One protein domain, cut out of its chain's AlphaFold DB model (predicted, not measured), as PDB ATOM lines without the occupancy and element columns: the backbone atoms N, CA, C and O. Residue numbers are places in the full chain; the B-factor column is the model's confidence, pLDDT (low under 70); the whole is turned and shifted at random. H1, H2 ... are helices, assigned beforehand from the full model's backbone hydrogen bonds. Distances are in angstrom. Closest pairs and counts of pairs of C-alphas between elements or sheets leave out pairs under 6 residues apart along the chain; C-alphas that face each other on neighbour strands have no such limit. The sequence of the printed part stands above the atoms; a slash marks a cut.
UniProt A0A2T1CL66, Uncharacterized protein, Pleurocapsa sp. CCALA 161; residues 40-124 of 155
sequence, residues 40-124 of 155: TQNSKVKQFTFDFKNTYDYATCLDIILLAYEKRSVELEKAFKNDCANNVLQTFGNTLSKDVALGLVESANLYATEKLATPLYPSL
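Overview. This is residues 40 to 124 of the 155 residues of an uncharacterized protein of Pleurocapsa sp. CCALA 161 (UniProt A0A2T1CL66). Two long helices, H2 and H5, lie side by side and run opposite ways; H4 packs on H2 and the short H1 on H5, making a small four-helix bundle whose H1 and H4 sides come close without clearly touching. Short H3 folds back on the last part of H2, and residues 116 to 124 fold back from the end of H5. The 85 printed residues hold five named helices, H1 to H5 in chain order, and no named strand; the class is all helix. The whole is compact, with a radius of gyration of the C-alphas of 11.9 A, and rounded, spanning 33 by 28 by 22 A.

Arrangement. H1, residues 40 to 45, touches H5, residues 98 to 115, the same way at a shallow tilt of 23 degrees; their closest C-alphas, those of Asn 42 and Val 100, are 5.8 A apart, and H5 touches H1 with residues 99 to 107 alone. H2, residues 55 to 69, is the hub and touches three helices. It touches H5 opposite ways at 11 degrees, the closest C-alphas being Ile 65 and Ala 101, 6.0 A apart. H2 and H3, residues 73 to 78, form a helical hairpin at 23 degrees; the closest C-alphas, Leu 67 and Leu 76, are 5.9 A apart, and H2 touches H3 with residues 64 to 68 alone. H4, residues 83 to 92, touches H2 the same way at 25 degrees, with C-alphas Cys 61 and Ala 85 closest at 5.0 A. H3 and H5 are apart. Each O i to N i+4 pair is within hydrogen-bond range in H2, H3, H4 and H5; in H1 it is 1 of 2.

Along the chain. H1 begins at C-alpha 40, (-32.259, -18.245, -53.189). H2 measures 21.1 A, H4 14.2 A and H5 24.6 A from first to last C-alpha. H5 ends at C-alpha 115, (-40.568, -32.285, -33.639).

Size, cuts and confidence. The two farthest C-alphas, Val 74 and Ala 117, are 35.1 A apart. The printed part has no cut and no long link. Confidence is under 70 at residue 40 and residues 80 to 81.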
ATOM      1  N   THR A  40     -31.180 -18.799 -53.997       65.44
ATOM      2  CA  THR A  40     -32.259 -18.245 -53.189       65.44
ATOM      3  C   THR A  40     -33.288 -19.264 -52.694       65.44
ATOM      4  O   THR A  40     -33.798 -19.100 -51.590       65.44
ATOM      5  N   GLN A  41     -33.659 -20.290 -53.473       74.56
ATOM      6  CA  GLN A  41     -34.687 -21.244 -53.016       74.56
ATOM      7  C   GLN A  41     -34.103 -22.263 -52.030       74.56
ATOM      8  O   GLN A  41     -34.696 -22.506 -50.985       74.56
ATOM      9  N   ASN A  42     -32.907 -22.790 -52.299       76.62
ATOM     10  CA  ASN A  42     -32.266 -23.780 -51.426       76.62
ATOM     11  C   ASN A  42     -31.955 -23.219 -50.027       76.62
ATOM     12  O   ASN A  42     -32.102 -23.923 -49.029       76.62
ATOM     13  N   SER A  43     -31.570 -21.941 -49.921       80.25
ATOM     14  CA  SER A  43     -31.374 -21.291 -48.619       80.25
ATOM     15  C   SER A  43     -32.683 -21.125 -47.841       80.25
ATOM     16  O   SER A  43     -32.688 -21.281 -46.621       80.25
ATOM     17  N   LYS A  44     -33.796 -20.855 -48.539       86.88
ATOM     18  CA  LYS A  44     -35.128 -20.718 -47.933       86.88
ATOM     19  C   LYS A  44     -35.651 -22.036 -47.365       86.88
ATOM     20  O   LYS A  44     -36.301 -22.004 -46.330       86.88
ATOM     21  N   VAL A  45     -35.334 -23.183 -47.978       88.44
ATOM     22  CA  VAL A  45     -35.752 -24.506 -47.467       88.44
ATOM     23  C   VAL A  45     -35.292 -24.712 -46.024       88.44
ATOM     24  O   VAL A  45     -36.088 -25.100 -45.179       88.44
ATOM     25  N   LYS A  46     -34.037 -24.369 -45.710       83.19
ATOM     26  CA  LYS A  46     -33.466 -24.541 -44.361       83.19
ATOM     27  C   LYS A  46     -34.138 -23.682 -43.286       83.19
ATOM     28  O   LYS A  46     -34.021 -23.991 -42.106       83.19
ATOM     29  N   GLN A  47     -34.771 -22.583 -43.686       85.56
ATOM     30  CA  GLN A  47     -35.425 -21.627 -42.788       85.56
ATOM     31  C   GLN A  47     -36.946 -21.815 -42.754       85.56
ATOM     32  O   GLN A  47     -37.624 -21.213 -41.921       85.56
ATOM     33  N   PHE A  48     -37.493 -22.624 -43.662       91.81
ATOM     34  CA  PHE A  48     -38.923 -22.842 -43.761       91.81
ATOM     35  C   PHE A  48     -39.421 -23.646 -42.560       91.81
ATOM     36  O   PHE A  48     -38.864 -24.686 -42.214       91.81
ATOM     37  N   THR A  49     -40.478 -23.149 -41.924       89.69
ATOM     38  CA  THR A  49     -41.088 -23.792 -40.761       89.69
ATOM     39  C   THR A  49     -42.429 -24.383 -41.160       89.69
ATOM     40  O   THR A  49     -43.243 -23.719 -41.796       89.69
ATOM     41  N   PHE A  50     -42.646 -25.635 -40.772       93.88
ATOM     42  CA  PHE A  50     -43.904 -26.339 -40.969       93.88
ATOM     43  C   PHE A  50     -44.796 -26.183 -39.734       93.88
ATOM     44  O   PHE A  50     -44.301 -26.121 -38.611       93.88
ATOM     45  N   ASP A  51     -46.108 -26.143 -39.941       91.81
ATOM     46  CA  ASP A  51     -47.111 -25.885 -38.901       91.81
ATOM     47  C   ASP A  51     -48.240 -26.930 -38.860       91.81
ATOM     48  O   ASP A  51     -49.149 -26.829 -38.032       91.81
ATOM     49  N   PHE A  52     -48.176 -27.965 -39.703       93.06
ATOM     50  CA  PHE A  52     -49.160 -29.044 -39.700       93.06
ATOM     51  C   PHE A  52     -49.165 -29.804 -38.367       93.06
ATOM     52  O   PHE A  52     -48.131 -30.008 -37.727       93.06
ATOM     53  N   LYS A  53     -50.356 -30.249 -37.951       91.69
ATOM     54  CA  LYS A  53     -50.577 -30.867 -36.627       91.69
ATOM     55  C   LYS A  53     -51.125 -32.287 -36.689       91.69
ATOM     56  O   LYS A  53     -51.214 -32.958 -35.667       91.69
ATOM     57  N   ASN A  54     -51.529 -32.740 -37.870       93.50
ATOM     58  CA  ASN A  54     -52.137 -34.046 -38.074       93.50
ATOM     59  C   ASN A  54     -51.719 -34.626 -39.434       93.50
ATOM     60  O   ASN A  54     -51.185 -33.930 -40.301       93.50
ATOM     61  N   THR A  55     -51.969 -35.922 -39.615       94.19
ATOM     62  CA  THR A  55     -51.567 -36.662 -40.817       94.19
ATOM     63  C   THR A  55     -52.192 -36.108 -42.097       94.19
ATOM     64  O   THR A  55     -51.554 -36.160 -43.146       94.19
ATOM     65  N   TYR A  56     -53.414 -35.570 -42.028       92.44
ATOM     66  CA  TYR A  56     -54.089 -34.985 -43.186       92.44
ATOM     67  C   TYR A  56     -53.375 -33.718 -43.667       92.44
ATOM     68  O   TYR A  56     -53.094 -33.589 -44.860       92.44
ATOM     69  N   ASP A  57     -53.016 -32.821 -42.746       92.81
ATOM     70  CA  ASP A  57     -52.339 -31.577 -43.100       92.81
ATOM     71  C   ASP A  57     -50.942 -31.823 -43.657       92.81
ATOM     72  O   ASP A  57     -50.548 -31.227 -44.662       92.81
ATOM     73  N   TYR A  58     -50.225 -32.765 -43.042       95.31
ATOM     74  CA  TYR A  58     -48.919 -33.203 -43.510       95.31
ATOM     75  C   TYR A  58     -48.994 -33.809 -44.921       95.31
ATOM     76  O   TYR A  58     -48.241 -33.408 -45.809       95.31
ATOM     77  N   ALA A  59     -49.934 -34.731 -45.159       94.94
ATOM     78  CA  ALA A  59     -50.112 -35.358 -46.467       94.94
ATOM     79  C   ALA A  59     -50.503 -34.341 -47.550       94.94
ATOM     80  O   ALA A  59     -49.954 -34.386 -48.649       94.94
ATOM     81  N   THR A  60     -51.396 -33.403 -47.231       93.44
ATOM     82  CA  THR A  60     -51.779 -32.314 -48.141       93.44
ATOM     83  C   THR A  60     -50.574 -31.439 -48.484       93.44
ATOM     84  O   THR A  60     -50.358 -31.122 -49.650       93.44
ATOM     85  N   CYS A  61     -49.731 -31.105 -47.502       95.25
ATOM     86  CA  CYS A  61     -48.548 -30.288 -47.759       95.25
ATOM     87  C   CYS A  61     -47.537 -30.991 -48.678       95.25
ATOM     88  O   CYS A  61     -47.014 -30.392 -49.618       95.25
ATOM     89  N   LEU A  62     -47.309 -32.288 -48.458       96.38
ATOM     90  CA  LEU A  62     -46.471 -33.112 -49.331       96.38
ATOM     91  C   LEU A  62     -47.033 -33.230 -50.756       96.38
ATOM     92  O   LEU A  62     -46.265 -33.185 -51.716       96.38
ATOM     93  N   ASP A  63     -48.351 -33.374 -50.909       95.12
ATOM     94  CA  ASP A  63     -48.983 -33.438 -52.230       95.12
ATOM     95  C   ASP A  63     -48.828 -32.116 -52.990       95.12
ATOM     96  O   ASP A  63     -48.504 -32.122 -54.171       95.12
ATOM     97  N   ILE A  64     -48.938 -30.977 -52.304       95.00
ATOM     98  CA  ILE A  64     -48.700 -29.650 -52.888       95.00
ATOM     99  C   ILE A  64     -47.252 -29.483 -53.354       95.00
ATOM    100  O   ILE A  64     -47.023 -28.994 -54.461       95.00
ATOM    101  N   ILE A  65     -46.276 -29.930 -52.555       96.06
ATOM    102  CA  ILE A  65     -44.861 -29.935 -52.959       96.06
ATOM    103  C   ILE A  65     -44.676 -30.770 -54.236       96.06
ATOM    104  O   ILE A  65     -44.007 -30.323 -55.170       96.06
ATOM    105  N   LEU A  66     -45.301 -31.951 -54.310       96.19
ATOM    106  CA  LEU A  66     -45.261 -32.788 -55.511       96.19
ATOM    107  C   LEU A  66     -45.930 -32.120 -56.712       96.19
ATOM    108  O   LEU A  66     -45.328 -32.077 -57.776       96.19
ATOM    109  N   LEU A  67     -47.137 -31.572 -56.563       95.12
ATOM    110  CA  LEU A  67     -47.862 -30.921 -57.658       95.12
ATOM    111  C   LEU A  67     -47.098 -29.707 -58.205       95.12
ATOM    112  O   LEU A  67     -47.046 -29.511 -59.421       95.12
ATOM    113  N   ALA A  68     -46.463 -28.927 -57.327       94.19
ATOM    114  CA  ALA A  68     -45.630 -27.793 -57.715       94.19
ATOM    115  C   ALA A  68     -44.322 -28.228 -58.408       94.19
ATOM    116  O   ALA A  68     -43.842 -27.548 -59.316       94.19
ATOM    117  N   TYR A  69     -43.747 -29.371 -58.029       96.31
ATOM    118  CA  TYR A  69     -42.620 -29.979 -58.745       96.31
ATOM    119  C   TYR A  69     -43.033 -30.543 -60.117       96.31
ATOM    120  O   TYR A  69     -42.370 -30.294 -61.123       96.31
ATOM    121  N   GLU A  70     -44.166 -31.248 -60.174       95.06
ATOM    122  CA  GLU A  70     -44.751 -31.841 -61.386       95.06
ATOM    123  C   GLU A  70     -45.303 -30.775 -62.358       95.06
ATOM    124  O   GLU A  70     -45.711 -31.109 -63.469       95.06
ATOM    125  N   LYS A  71     -45.307 -29.489 -61.964       93.75
ATOM    126  CA  LYS A  71     -45.851 -28.345 -62.723       93.75
ATOM    127  C   LYS A  71     -47.331 -28.514 -63.080       93.75
ATOM    128  O   LYS A  71     -47.796 -28.067 -64.129       93.75
ATOM    129  N   ARG A  72     -48.086 -29.154 -62.191       90.88
ATOM    130  CA  ARG A  72     -49.510 -29.466 -62.364       90.88
ATOM    131  C   ARG A  72     -50.387 -28.341 -61.831       90.88
ATOM    132  O   ARG A  72     -51.066 -28.494 -60.821       90.88
ATOM    133  N   SER A  73     -50.334 -27.183 -62.490       85.75
ATOM    134  CA  SER A  73     -50.989 -25.955 -62.016       85.75
ATOM    135  C   SER A  73     -52.506 -26.097 -61.841       85.75
ATOM    136  O   SER A  73     -53.047 -25.584 -60.870       85.75
ATOM    137  N   VAL A  74     -53.185 -26.841 -62.722       86.44
ATOM    138  CA  VAL A  74     -54.644 -27.048 -62.657       86.44
ATOM    139  C   VAL A  74     -55.048 -27.832 -61.409       86.44
ATOM    140  O   VAL A  74     -56.047 -27.527 -60.762       86.44
ATOM    141  N   GLU A  75     -54.303 -28.880 -61.074       89.00
ATOM    142  CA  GLU A  75     -54.521 -29.660 -59.861       89.00
ATOM    143  C   GLU A  75     -54.087 -28.887 -58.626       89.00
ATOM    144  O   GLU A  75     -54.787 -28.938 -57.618       89.00
ATOM    145  N   LEU A  76     -52.994 -28.130 -58.723       85.88
ATOM    146  CA  LEU A  76     -52.513 -27.267 -57.655       85.88
ATOM    147  C   LEU A  76     -53.594 -26.264 -57.243       85.88
ATOM    148  O   LEU A  76     -53.933 -26.216 -56.071       85.88
ATOM    149  N   GLU A  77     -54.209 -25.556 -58.199       82.75
ATOM    150  CA  GLU A  77     -55.328 -24.623 -57.970       82.75
ATOM    151  C   GLU A  77     -56.526 -25.276 -57.263       82.75
ATOM    152  O   GLU A  77     -57.223 -24.628 -56.483       82.75
ATOM    153  N   LYS A  78     -56.753 -26.573 -57.491       84.56
ATOM    154  CA  LYS A  78     -57.830 -27.341 -56.848       84.56
ATOM    155  C   LYS A  78     -57.435 -27.903 -55.480       84.56
ATOM    156  O   LYS A  78     -58.318 -28.186 -54.671       84.56
ATOM    157  N   ALA A  79     -56.142 -28.086 -55.229       75.38
ATOM    158  CA  ALA A  79     -55.597 -28.759 -54.052       75.38
ATOM    159  C   ALA A  79     -55.464 -27.854 -52.806       75.38
ATOM    160  O   ALA A  79     -54.986 -28.293 -51.762       75.38
ATOM    161  N   PHE A  80     -55.923 -26.604 -52.856       66.50
ATOM    162  CA  PHE A  80     -55.731 -25.632 -51.776       66.50
ATOM    163  C   PHE A  80     -56.752 -25.727 -50.641       66.50
ATOM    164  O   PHE A  80     -57.846 -25.179 -50.777       66.50
ATOM    165  N   LYS A  81     -56.386 -26.335 -49.498       68.50
ATOM    166  CA  LYS A  81     -57.188 -26.265 -48.252       68.50
ATOM    167  C   LYS A  81     -56.405 -26.312 -46.924       68.50
ATOM    168  O   LYS A  81     -57.005 -26.681 -45.918       68.50
ATOM    169  N   ASN A  82     -55.115 -25.954 -46.859       78.69
ATOM    170  CA  ASN A  82     -54.460 -25.770 -45.550       78.69
ATOM    171  C   ASN A  82     -53.292 -24.771 -45.536       78.69
ATOM    172  O   ASN A  82     -52.772 -24.371 -46.580       78.69
ATOM    173  N   ASP A  83     -52.894 -24.371 -44.328       86.56
ATOM    174  CA  ASP A  83     -51.898 -23.319 -44.095       86.56
ATOM    175  C   ASP A  83     -50.507 -23.705 -44.612       86.56
ATOM    176  O   ASP A  83     -49.846 -22.900 -45.265       86.56
ATOM    177  N   CYS A  84     -50.099 -24.967 -44.448       86.31
ATOM    178  CA  CYS A  84     -48.817 -25.449 -44.962       86.31
ATOM    179  C   CYS A  84     -48.711 -25.310 -46.488       86.31
ATOM    180  O   CYS A  84     -47.703 -24.818 -46.997       86.31
ATOM    181  N   ALA A  85     -49.769 -25.678 -47.222       80.62
ATOM    182  CA  ALA A  85     -49.834 -25.512 -48.672       80.62
ATOM    183  C   ALA A  85     -49.662 -24.044 -49.089       80.62
ATOM    184  O   ALA A  85     -48.870 -23.736 -49.983       80.62
ATOM    185  N   ASN A  86     -50.368 -23.137 -48.405       86.94
ATOM    186  CA  ASN A  86     -50.273 -21.700 -48.651       86.94
ATOM    187  C   ASN A  86     -48.850 -21.189 -48.399       86.94
ATOM    188  O   ASN A  86     -48.282 -20.506 -49.251       86.94
ATOM    189  N   ASN A  87     -48.249 -21.572 -47.272       90.00
ATOM    190  CA  ASN A  87     -46.918 -21.126 -46.870       90.00
ATOM    191  C   ASN A  87     -45.834 -21.600 -47.850       90.00
ATOM    192  O   ASN A  87     -44.950 -20.818 -48.220       90.00
ATOM    193  N   VAL A  88     -45.913 -22.851 -48.322       91.00
ATOM    194  CA  VAL A  88     -44.985 -23.387 -49.332       91.00
ATOM    195  C   VAL A  88     -45.074 -22.573 -50.623       91.00
ATOM    196  O   VAL A  88     -44.060 -22.088 -51.128       91.00
ATOM    197  N   LEU A  89     -46.279 -22.365 -51.149       89.88
ATOM    198  CA  LEU A  89     -46.452 -21.714 -52.448       89.88
ATOM    199  C   LEU A  89     -46.164 -20.212 -52.401       89.88
ATOM    200  O   LEU A  89     -45.593 -19.680 -53.352       89.88
ATOM    201  N   GLN A  90     -46.457 -19.538 -51.288       90.62
ATOM    202  CA  GLN A  90     -46.044 -18.147 -51.074       90.62
ATOM    203  C   GLN A  90     -44.517 -18.000 -51.006       90.62
ATOM    204  O   GLN A  90     -43.963 -17.030 -51.520       90.62
ATOM    205  N   THR A  91     -43.817 -18.964 -50.399       92.00
ATOM    206  CA  THR A  91     -42.365 -18.865 -50.175       92.00
ATOM    207  C   THR A  91     -41.547 -19.255 -51.407       92.00
ATOM    208  O   THR A  91     -40.518 -18.626 -51.705       92.00
ATOM    209  N   PHE A  92     -41.986 -20.302 -52.112       91.38
ATOM    210  CA  PHE A  92     -41.219 -20.957 -53.173       91.38
ATOM    211  C   PHE A  92     -41.848 -20.844 -54.565       91.38
ATOM    212  O   PHE A  92     -41.142 -21.063 -55.548       91.38
ATOM    213  N   GLY A  93     -43.119 -20.447 -54.667       89.81
ATOM    214  CA  GLY A  93     -43.869 -20.395 -55.920       89.81
ATOM    215  C   GLY A  93     -44.500 -21.737 -56.306       89.81
ATOM    216  O   GLY A  93     -44.380 -22.735 -55.603       89.81
ATOM    217  N   ASN A  94     -45.172 -21.758 -57.458       90.44
ATOM    218  CA  ASN A  94     -45.896 -22.922 -57.990       90.44
ATOM    219  C   ASN A  94     -45.047 -23.849 -58.879       90.44
ATOM    220  O   ASN A  94     -45.577 -24.793 -59.458       90.44
ATOM    221  N   THR A  95     -43.755 -23.553 -59.021       92.62
ATOM    222  CA  THR A  95     -42.812 -24.328 -59.830       92.62
ATOM    223  C   THR A  95     -41.563 -24.584 -59.003       92.62
ATOM    224  O   THR A  95     -40.752 -23.679 -58.789       92.62
ATOM    225  N   LEU A  96     -41.407 -25.819 -58.530       94.00
ATOM    226  CA  LEU A  96     -40.259 -26.223 -57.719       94.00
ATOM    227  C   LEU A  96     -39.230 -26.963 -58.573       94.00
ATOM    228  O   LEU A  96     -39.574 -27.774 -59.431       94.00
ATOM    229  N   SER A  97     -37.947 -26.706 -58.316       94.88
ATOM    230  CA  SER A  97     -36.886 -27.592 -58.801       94.88
ATOM    231  C   SER A  97     -36.863 -28.890 -57.985       94.88
ATOM    232  O   SER A  97     -37.372 -28.927 -56.862       94.88
ATOM    233  N   LYS A  98     -36.251 -29.952 -58.530       95.00
ATOM    234  CA  LYS A  98     -36.148 -31.253 -57.848       95.00
ATOM    235  C   LYS A  98     -35.493 -31.126 -56.472       95.00
ATOM    236  O   LYS A  98     -36.042 -31.629 -55.500       95.00
ATOM    237  N   ASP A  99     -34.376 -30.409 -56.389       95.19
ATOM    238  CA  ASP A  99     -33.606 -30.264 -55.148       95.19
ATOM    239  C   ASP A  99     -34.375 -29.478 -54.080       95.19
ATOM    240  O   ASP A  99     -34.345 -29.829 -52.904       95.19
ATOM    241  N   VAL A 100     -35.131 -28.454 -54.490       95.88
ATOM    242  CA  VAL A 100     -35.997 -27.694 -53.576       95.88
ATOM    243  C   VAL A 100     -37.145 -28.566 -53.076       95.88
ATOM    244  O   VAL A 100     -37.411 -28.594 -51.877       95.88
ATOM    245  N   ALA A 101     -37.810 -29.300 -53.971       97.38
ATOM    246  CA  ALA A 101     -38.898 -30.198 -53.600       97.38
ATOM    247  C   ALA A 101     -38.415 -31.316 -52.664       97.38
ATOM    248  O   ALA A 101     -39.051 -31.578 -51.646       97.38
ATOM    249  N   LEU A 102     -37.263 -31.922 -52.965       97.12
ATOM    250  CA  LEU A 102     -36.624 -32.923 -52.114       97.12
ATOM    251  C   LEU A 102     -36.308 -32.353 -50.729       97.12
ATOM    252  O   LEU A 102     -36.739 -32.921 -49.729       97.12
ATOM    253  N   GLY A 103     -35.643 -31.197 -50.661       96.69
ATOM    254  CA  GLY A 103     -35.302 -30.572 -49.386       96.69
ATOM    255  C   GLY A 103     -36.532 -30.200 -48.546       96.69
ATOM    256  O   GLY A 103     -36.507 -30.333 -47.321       96.69
ATOM    257  N   LEU A 104     -37.633 -29.782 -49.184       97.50
ATOM    258  CA  LEU A 104     -38.906 -29.543 -48.499       97.50
ATOM    259  C   LEU A 104     -39.516 -30.840 -47.958       97.50
ATOM    260  O   LEU A 104     -39.975 -30.849 -46.820       97.50
ATOM    261  N   VAL A 105     -39.494 -31.932 -48.727       97.75
ATOM    262  CA  VAL A 105     -39.978 -33.248 -48.274       97.75
ATOM    263  C   VAL A 105     -39.162 -33.769 -47.091       97.75
ATOM    264  O   VAL A 105     -39.741 -34.220 -46.102       97.75
ATOM    265  N   GLU A 106     -37.834 -33.682 -47.159       97.31
ATOM    266  CA  GLU A 106     -36.935 -34.097 -46.077       97.31
ATOM    267  C   GLU A 106     -37.196 -33.294 -44.798       97.31
ATOM    268  O   GLU A 106     -37.377 -33.866 -43.720       97.31
ATOM    269  N   SER A 107     -37.291 -31.967 -44.929       96.25
ATOM    270  CA  SER A 107     -37.536 -31.061 -43.803       96.25
ATOM    271  C   SER A 107     -38.932 -31.260 -43.203       96.25
ATOM    272  O   SER A 107     -39.080 -31.280 -41.978       96.25
ATOM    273  N   ALA A 108     -39.951 -31.475 -44.042       96.81
ATOM    274  CA  ALA A 108     -41.304 -31.793 -43.596       96.81
ATOM    275  C   ALA A 108     -41.323 -33.115 -42.821       96.81
ATOM    276  O   ALA A 108     -41.915 -33.192 -41.747       96.81
ATOM    277  N   ASN A 109     -40.634 -34.146 -43.319       97.44
ATOM    278  CA  ASN A 109     -40.548 -35.425 -42.627       97.44
ATOM    279  C   ASN A 109     -39.830 -35.315 -41.278       97.44
ATOM    280  O   ASN A 109     -40.297 -35.893 -40.295       97.44
ATOM    281  N   LEU A 110     -38.732 -34.563 -41.208       96.19
ATOM    282  CA  LEU A 110     -38.024 -34.324 -39.952       96.19
ATOM    283  C   LEU A 110     -38.940 -33.634 -38.935       96.19
ATOM    284  O   LEU A 110     -39.050 -34.082 -37.796       96.19
ATOM    285  N   TYR A 111     -39.672 -32.596 -39.348       95.94
ATOM    286  CA  TYR A 111     -40.649 -31.949 -38.474       95.94
ATOM    287  C   TYR A 111     -41.746 -32.928 -38.016       95.94
ATOM    288  O   TYR A 111     -42.009 -33.058 -36.820       95.94
ATOM    289  N   ALA A 112     -42.326 -33.682 -38.954       97.00
ATOM    290  CA  ALA A 112     -43.401 -34.636 -38.699       97.00
ATOM    291  C   ALA A 112     -43.020 -35.769 -37.738       97.00
ATOM    292  O   ALA A 112     -43.884 -36.259 -37.012       97.00
ATOM    293  N   THR A 113     -41.760 -36.211 -37.757       96.75
ATOM    294  CA  THR A 113     -41.317 -37.415 -37.036       96.75
ATOM    295  C   THR A 113     -40.461 -37.124 -35.806       96.75
ATOM    296  O   THR A 113     -40.458 -37.941 -34.889       96.75
ATOM    297  N   GLU A 114     -39.790 -35.969 -35.745       95.38
ATOM    298  CA  GLU A 114     -38.874 -35.625 -34.648       95.38
ATOM    299  C   GLU A 114     -39.317 -34.415 -33.814       95.38
ATOM    300  O   GLU A 114     -38.848 -34.256 -32.686       95.38
ATOM    301  N   LYS A 115     -40.175 -33.527 -34.340       94.62
ATOM    302  CA  LYS A 115     -40.568 -32.285 -33.639       94.62
ATOM    303  C   LYS A 115     -41.956 -32.339 -33.011       94.62
ATOM    304  O   LYS A 115     -42.203 -31.635 -32.036       94.62
ATOM    305  N   LEU A 116     -42.857 -33.151 -33.555       94.25
ATOM    306  CA  LEU A 116     -44.203 -33.319 -33.010       94.25
ATOM    307  C   LEU A 116     -44.213 -34.314 -31.846       94.25
ATOM    308  O   LEU A 116     -43.483 -35.300 -31.853       94.25
ATOM    309  N   ALA A 117     -45.097 -34.083 -30.869       95.00
ATOM    310  CA  ALA A 117     -45.288 -35.000 -29.741       95.00
ATOM    311  C   ALA A 117     -45.741 -36.398 -30.198       95.00
ATOM    312  O   ALA A 117     -45.327 -37.405 -29.629       95.00
ATOM    313  N   THR A 118     -46.564 -36.446 -31.249       95.31
ATOM    314  CA  THR A 118     -46.984 -37.681 -31.913       95.31
ATOM    315  C   THR A 118     -46.444 -37.677 -33.341       95.31
ATOM    316  O   THR A 118     -46.862 -36.820 -34.124       95.31
ATOM    317  N   PRO A 119     -45.559 -38.622 -33.706       96.12
ATOM    318  CA  PRO A 119     -45.037 -38.724 -35.060       96.12
ATOM    319  C   PRO A 119     -46.141 -38.931 -36.100       96.12
ATOM    320  O   PRO A 119     -47.046 -39.749 -35.912       96.12
ATOM    321  N   LEU A 120     -46.039 -38.223 -37.222       96.75
ATOM    322  CA  LEU A 120     -46.961 -38.341 -38.348       96.75
ATOM    323  C   LEU A 120     -46.285 -39.048 -39.523       96.75
ATOM    324  O   LEU A 120     -45.130 -38.778 -39.850       96.75
ATOM    325  N   TYR A 121     -47.037 -39.907 -40.209       94.69
ATOM    326  CA  TYR A 121     -46.552 -40.648 -41.372       94.69
ATOM    327  C   TYR A 121     -47.537 -40.513 -42.535       94.69
ATOM    328  O   TYR A 121     -48.734 -40.737 -42.342       94.69
ATOM    329  N   PRO A 122     -47.069 -40.188 -43.752       95.06
ATOM    330  CA  PRO A 122     -47.947 -40.109 -44.909       95.06
ATOM    331  C   PRO A 122     -48.349 -41.513 -45.374       95.06
ATOM    332  O   PRO A 122     -47.691 -42.505 -45.052       95.06
ATOM    333  N   SER A 123     -49.418 -41.610 -46.166       96.00
ATOM    334  CA  SER A 123     -49.889 -42.888 -46.715       96.00
ATOM    335  C   SER A 123     -48.853 -43.536 -47.644       96.00
ATOM    336  O   SER A 123     -48.042 -42.851 -48.268       96.00
ATOM    337  N   LEU A 124     -48.903 -44.867 -47.789       95.88
ATOM    338  CA  LEU A 124     -47.991 -45.605 -48.673       95.88
ATOM    339  C   LEU A 124     -48.026 -45.080 -50.119       95.88
ATOM    340  O   LEU A 124     -46.983 -44.949 -50.752       95.88
TER     341      LEU A 124